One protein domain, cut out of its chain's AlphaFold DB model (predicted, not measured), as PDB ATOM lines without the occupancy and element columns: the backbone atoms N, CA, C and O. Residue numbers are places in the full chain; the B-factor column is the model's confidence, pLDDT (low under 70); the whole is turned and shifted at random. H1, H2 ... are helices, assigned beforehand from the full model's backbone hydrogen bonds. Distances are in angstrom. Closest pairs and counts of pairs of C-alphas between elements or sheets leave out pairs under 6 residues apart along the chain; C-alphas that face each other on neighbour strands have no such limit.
ATOM      1  N   SER A  23      58.809 173.808  20.275       75.81
ATOM      2  CA  SER A  23      59.796 173.592  21.331       75.81
ATOM      3  C   SER A  23      59.213 172.940  22.585       75.81
ATOM      4  O   SER A  23      59.814 171.998  23.086       75.81
ATOM      5  N   LYS A  24      58.048 173.377  23.076       81.25
ATOM      6  CA  LYS A  24      57.358 172.758  24.213       81.25
ATOM      7  C   LYS A  24      57.004 171.305  23.906       81.25
ATOM      8  O   LYS A  24      57.360 170.433  24.682       81.25
ATOM      9  N   THR A  25      56.415 171.032  22.745       79.75
ATOM     10  CA  THR A  25      56.096 169.659  22.324       79.75
ATOM     11  C   THR A  25      57.348 168.781  22.237       79.75
ATOM     12  O   THR A  25      57.316 167.607  22.597       79.75
ATOM     13  N   ILE A  26      58.473 169.332  21.771       78.31
ATOM     14  CA  ILE A  26      59.761 168.628  21.740       78.31
ATOM     15  C   ILE A  26      60.245 168.329  23.166       78.31
ATOM     16  O   ILE A  26      60.607 167.187  23.443       78.31
ATOM     17  N   TYR A  27      60.223 169.313  24.070       79.25
ATOM     18  CA  TYR A  27      60.622 169.118  25.468       79.25
ATOM     19  C   TYR A  27      59.738 168.091  26.181       79.25
ATOM     20  O   TYR A  27      60.273 167.176  26.803       79.25
ATOM     21  N   ASP A  28      58.418 168.180  26.018       82.06
ATOM     22  CA  ASP A  28      57.459 167.246  26.613       82.06
ATOM     23  C   ASP A  28      57.723 165.808  26.125       82.06
ATOM     24  O   ASP A  28      57.728 164.868  26.917       82.06
ATOM     25  N   ASN A  29      58.032 165.629  24.834       78.69
ATOM     26  CA  ASN A  29      58.402 164.326  24.273       78.69
ATOM     27  C   ASN A  29      59.763 163.814  24.772       78.69
ATOM     28  O   ASN A  29      59.949 162.604  24.897       78.69
ATOM     29  N   MET A  30      60.721 164.706  25.037       81.75
ATOM     30  CA  MET A  30      62.025 164.342  25.599       81.75
ATOM     31  C   MET A  30      61.939 163.972  27.083       81.75
ATOM     32  O   MET A  30      62.729 163.148  27.541       81.75
ATOM     33  N   GLU A  31      61.011 164.552  27.847       79.56
ATOM     34  CA  GLU A  31      60.892 164.313  29.292       79.56
ATOM     35  C   GLU A  31      60.411 162.889  29.622       79.56
ATOM     36  O   GLU A  31      60.701 162.369  30.706       79.56
ATOM     37  N   ILE A  32      59.753 162.218  28.670       76.88
ATOM     38  CA  ILE A  32      59.210 160.867  28.834       76.88
ATOM     39  C   ILE A  32      60.325 159.873  29.202       76.88
ATOM     40  O   ILE A  32      61.344 159.725  28.524       76.88
ATOM     41  N   ASN A  33      60.113 159.143  30.298       75.00
ATOM     42  CA  ASN A  33      61.008 158.071  30.719       75.00
ATOM     43  C   ASN A  33      60.715 156.810  29.907       75.00
ATOM     44  O   ASN A  33      59.630 156.235  29.999       75.00
ATOM     45  N   HIS A  34      61.698 156.364  29.131       80.31
ATOM     46  CA  HIS A  34      61.578 155.174  28.302       80.31
ATOM     47  C   HIS A  34      62.464 154.039  28.820       80.31
ATOM     48  O   HIS A  34      63.561 154.264  29.327       80.31
ATOM     49  N   SER A  35      61.996 152.801  28.677       82.50
ATOM     50  CA  SER A  35      62.719 151.611  29.143       82.50
ATOM     51  C   SER A  35      63.987 151.310  28.340       82.50
ATOM     52  O   SER A  35      64.853 150.592  28.825       82.50
ATOM     53  N   ASP A  36      64.106 151.847  27.123       86.56
ATOM     54  CA  ASP A  36      65.247 151.656  26.221       86.56
ATOM     55  C   ASP A  36      66.384 152.671  26.440       86.56
ATOM     56  O   ASP A  36      67.378 152.634  25.719       86.56
ATOM     57  N   LEU A  37      66.287 153.556  27.442       86.31
ATOM     58  CA  LEU A  37      67.305 154.585  27.702       86.31
ATOM     59  C   LEU A  37      68.697 154.011  28.015       86.31
ATOM     60  O   LEU A  37      69.695 154.674  27.733       86.31
ATOM     61  N   SER A  38      68.786 152.784  28.537       88.50
ATOM     62  CA  SER A  38      70.063 152.111  28.821       88.50
ATOM     63  C   SER A  38      70.906 151.841  27.569       88.50
ATOM     64  O   SER A  38      72.130 151.758  27.657       88.50
ATOM     65  N   HIS A  39      70.293 151.776  26.380       91.56
ATOM     66  CA  HIS A  39      71.015 151.613  25.110       91.56
ATOM     67  C   HIS A  39      71.941 152.799  24.792       91.56
ATOM     68  O   HIS A  39      72.852 152.674  23.975       91.56
ATOM     69  N   TYR A  40      71.716 153.946  25.433       89.94
ATOM     70  CA  TYR A  40      72.479 155.173  25.222       89.94
ATOM     71  C   TYR A  40      73.526 155.406  26.318       89.94
ATOM     72  O   TYR A  40      74.217 156.423  26.284       89.94
ATOM     73  N   ASP A  41      73.674 154.485  27.276       88.88
ATOM     74  CA  ASP A  41      74.580 154.637  28.420       88.88
ATOM     75  C   ASP A  41      76.023 154.865  27.988       88.88
ATOM     76  O   ASP A  41      76.663 155.786  28.486       88.88
ATOM     77  N   GLU A  42      76.513 154.081  27.026       89.75
ATOM     78  CA  GLU A  42      77.877 154.201  26.511       89.75
ATOM     79  C   GLU A  42      78.086 155.525  25.761       89.75
ATOM     80  O   GLU A  42      79.037 156.253  26.047       89.75
ATOM     81  N   LYS A  43      77.148 155.892  24.873       88.00
ATOM     82  CA  LYS A  43      77.186 157.157  24.112       88.00
ATOM     83  C   LYS A  43      77.140 158.384  25.029       88.00
ATOM     84  O   LYS A  43      77.751 159.404  24.728       88.00
ATOM     85  N   CYS A  44      76.422 158.277  26.142       89.50
ATOM     86  CA  CYS A  44      76.246 159.341  27.121       89.50
ATOM     87  C   CYS A  44      77.147 159.194  28.349       89.50
ATOM     88  O   CYS A  44      76.948 159.919  29.326       89.50
ATOM     89  N   ASN A  45      78.159 158.319  28.328       85.31
ATOM     90  CA  ASN A  45      79.115 158.182  29.427       85.31
ATOM     91  C   ASN A  45      80.169 159.301  29.399       85.31
ATOM     92  O   ASN A  45      81.375 159.067  29.359       85.31
ATOM     93  N   ILE A  46      79.689 160.540  29.385       80.56
ATOM     94  CA  ILE A  46      80.497 161.743  29.280       80.56
ATOM     95  C   ILE A  46      80.772 162.242  30.699       80.56
ATOM     96  O   ILE A  46      79.861 162.372  31.520       80.56
ATOM     97  N   THR A  47      82.035 162.524  31.004       78.62
ATOM     98  CA  THR A  47      82.418 163.079  32.303       78.62
ATOM     99  C   THR A  47      82.292 164.594  32.257       78.62
ATOM    100  O   THR A  47      83.167 165.286  31.742       78.62
ATOM    101  N   PHE A  48      81.204 165.125  32.809       74.06
ATOM    102  CA  PHE A  48      81.065 166.560  33.023       74.06
ATOM    103  C   PHE A  48      81.710 166.970  34.348       74.06
ATOM    104  O   PHE A  48      81.568 166.288  35.361       74.06
ATOM    105  N   SER A  49      82.382 168.125  34.348       74.56
ATOM    106  CA  SER A  49      82.937 168.749  35.562       74.56
ATOM    107  C   SER A  49      81.854 169.350  36.478       74.56
ATOM    108  O   SER A  49      82.174 169.991  37.480       74.56
ATOM    109  N   SER A  50      80.576 169.205  36.119       70.56
ATOM    110  CA  SER A  50      79.439 169.713  36.878       70.56
ATOM    111  C   SER A  50      79.040 168.752  37.999       70.56
ATOM    112  O   SER A  50      79.194 167.536  37.902       70.56
ATOM    113  N   LYS A  51      78.478 169.315  39.076       74.81
ATOM    114  CA  LYS A  51      77.951 168.547  40.217       74.81
ATOM    115  C   LYS A  51      76.758 167.659  39.845       74.81
ATOM    116  O   LYS A  51      76.493 166.688  40.538       74.81
ATOM    117  N   ASP A  52      76.073 167.973  38.748       81.31
ATOM    118  CA  ASP A  52      74.874 167.278  38.270       81.31
ATOM    119  C   ASP A  52      75.173 166.337  37.093       81.31
ATOM    120  O   ASP A  52      74.390 166.241  36.147       81.31
ATOM    121  N   ASN A  53      76.323 165.660  37.118       82.38
ATOM    122  CA  ASN A  53      76.767 164.786  36.031       82.38
ATOM    123  C   ASN A  53      75.682 163.758  35.639       82.38
ATOM    124  O   ASN A  53      75.361 163.628  34.461       82.38
ATOM    125  N   ASP A  54      75.010 163.145  36.618       85.44
ATOM    126  CA  ASP A  54      73.942 162.168  36.368       85.44
ATOM    127  C   ASP A  54      72.737 162.756  35.618       85.44
ATOM    128  O   ASP A  54      72.212 162.119  34.704       85.44
ATOM    129  N   LYS A  55      72.340 164.002  35.919       86.31
ATOM    130  CA  LYS A  55      71.257 164.680  35.183       86.31
ATOM    131  C   LYS A  55      71.661 164.973  33.748       86.31
ATOM    132  O   LYS A  55      70.853 164.831  32.836       86.31
ATOM    133  N   VAL A  56      72.913 165.371  33.528       86.06
ATOM    134  CA  VAL A  56      73.404 165.625  32.169       86.06
ATOM    135  C   VAL A  56      73.457 164.323  31.369       86.06
ATOM    136  O   VAL A  56      73.051 164.305  30.206       86.06
ATOM    137  N   LYS A  57      73.869 163.214  31.998       88.81
ATOM    138  CA  LYS A  57      73.787 161.880  31.389       88.81
ATOM    139  C   LYS A  57      72.347 161.528  31.022       88.81
ATOM    140  O   LYS A  57      72.114 161.049  29.919       88.81
ATOM    141  N   GLU A  58      71.382 161.793  31.897       89.06
ATOM    142  CA  GLU A  58      69.964 161.529  31.627       89.06
ATOM    143  C   GLU A  58      69.430 162.342  30.433       89.06
ATOM    144  O   GLU A  58      68.834 161.771  29.517       89.06
ATOM    145  N   ILE A  59      69.711 163.649  30.396       88.69
ATOM    146  CA  ILE A  59      69.324 164.541  29.290       88.69
ATOM    147  C   ILE A  59      69.932 164.062  27.971       88.69
ATOM    148  O   ILE A  59      69.244 164.027  26.949       88.69
ATOM    149  N   CYS A  60      71.201 163.648  27.985       89.75
ATOM    150  CA  CYS A  60      71.867 163.099  26.807       89.75
ATOM    151  C   CYS A  60      71.124 161.869  26.261       89.75
ATOM    152  O   CYS A  60      70.813 161.827  25.069       89.75
ATOM    153  N   LYS A  61      70.773 160.901  27.121       91.50
ATOM    154  CA  LYS A  61      70.080 159.669  26.700       91.50
ATOM    155  C   LYS A  61      68.710 159.981  26.098       91.50
ATOM    156  O   LYS A  61      68.384 159.487  25.020       91.50
ATOM    157  N   LYS A  62      67.935 160.843  26.763       90.56
ATOM    158  CA  LYS A  62      66.610 161.293  26.303       90.56
ATOM    159  C   LYS A  62      66.686 161.998  24.948       90.56
ATOM    160  O   LYS A  62      65.903 161.693  24.050       90.56
ATOM    161  N   THR A  63      67.678 162.870  24.773       88.44
ATOM    162  CA  THR A  63      67.895 163.610  23.524       88.44
ATOM    163  C   THR A  63      68.280 162.678  22.377       88.44
ATOM    164  O   THR A  63      67.658 162.734  21.320       88.44
ATOM    165  N   LEU A  64      69.262 161.788  22.571       89.75
ATOM    166  CA  LEU A  64      69.679 160.846  21.526       89.75
ATOM    167  C   LEU A  64      68.543 159.915  21.117       89.75
ATOM    168  O   LEU A  64      68.319 159.716  19.926       89.75
ATOM    169  N   ARG A  65      67.777 159.408  22.087       90.12
ATOM    170  CA  ARG A  65      66.595 158.597  21.799       90.12
ATOM    171  C   ARG A  65      65.577 159.364  20.968       90.12
ATOM    172  O   ARG A  65      65.067 158.824  19.991       90.12
ATOM    173  N   TYR A  66      65.263 160.597  21.364       87.44
ATOM    174  CA  TYR A  66      64.338 161.433  20.611       87.44
ATOM    175  C   TYR A  66      64.826 161.622  19.172       87.44
ATOM    176  O   TYR A  66      64.036 161.441  18.259       87.44
ATOM    177  N   LEU A  67      66.113 161.898  18.954       87.12
ATOM    178  CA  LEU A  67      66.676 162.065  17.609       87.12
ATOM    179  C   LEU A  67      66.668 160.770  16.780       87.12
ATOM    180  O   LEU A  67      66.455 160.828  15.576       87.12
ATOM    181  N   GLU A  68      66.888 159.606  17.396       87.88
ATOM    182  CA  GLU A  68      66.879 158.315  16.689       87.88
ATOM    183  C   GLU A  68      65.461 157.791  16.401       87.88
ATOM    184  O   GLU A  68      65.262 157.042  15.444       87.88
ATOM    185  N   LYS A  69      64.471 158.134  17.235       84.25
ATOM    186  CA  LYS A  69      63.087 157.632  17.128       84.25
ATOM    187  C   LYS A  69      62.121 158.626  16.497       84.25
ATOM    188  O   LYS A  69      61.134 158.194  15.900       84.25
ATOM    189  N   SER A  70      62.364 159.924  16.640       76.50
ATOM    190  CA  SER A  70      61.578 160.945  15.956       76.50
ATOM    191  C   SER A  70      62.046 161.026  14.517       76.50
ATOM    192  O   SER A  70      63.129 161.513  14.216       76.50
TER     193      SER A  70
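Overview. This is residues 23 to 70 of the 72 residues of the protein "PIR Superfamily Protein" of Plasmodium ovale wallikeri (UniProt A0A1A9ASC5). One long helix, H3, runs through the model, and the two helices before it in the chain, H1 and the single-turn H2, pack on different sides of its later half; H1 meets it steeply. Between H2 and H3 a long loop, residues 41 to 52, swings out and turns back to the first residue of H3. The printed part has 48 residues, with three named helices in the order H1, H2, H3 and no named strand, and the class is all helix. The whole is compact, with a radius of gyration of the C-alphas of 10.9 A and spans of 30 by 22 by 15 A.

Arrangement. The printed part begins with H1, residues 23 to 31, and a tight link of 5 residues joins it to H2, residues 37 to 40. H1 and H2 are apart. H1 touches H3, residues 53 to 69, which meets it with residues 62 to 66 alone; their closest C-alphas, those of Met 30 and Lys 62, are 5.6 A apart. The two run opposite ways at a steep tilt of 69 degrees, only just short of about perpendicular, and their centres are 12.3 A apart. H2 touches H3 too, which meets it with residues 61 to 65 alone; the closest C-alphas are those of Tyr 40 and Lys 61, at 5.3 A, and the centres are 8.5 A apart. In H1 and H3 every pair of O of residue i and N of residue i+4 is within hydrogen-bond range. H2 is too short for such a pair, and its one pair of O of residue i and N of residue i+3 is within range.

Along the chain. H1 has 9 residues, Ser 23 to Glu 31; C-alpha 23 is at (59.796, 173.592, 21.331), and the helix is 12.3 A long from first to last C-alpha. H2 has 4 residues, Leu 37 to Tyr 40, and C-alpha 37 is at (67.305, 154.585, 27.702). H3 has 17 residues, Asn 53 to Lys 69, and is 24.4 A long from C-alpha 53 at (76.767, 164.786, 36.031) to C-alpha 69 at (63.087, 157.632, 17.128).

Size, cuts and confidence. The two C-alphas farthest apart are those of Lys 51 and Ser 70, at 30.2 A, while the first and last printed C-alphas, those of Ser 23 and Ser 70, are 13.9 A apart. The printed part runs from residue 23 to 70 and has no cut. The link from H2 to H3, 12 residues, is long, and its C-alphas lie 8 to 18 A from the mean of all C-alphas. The mean pLDDT of the printed part is 83.7, and no printed residue is under 70.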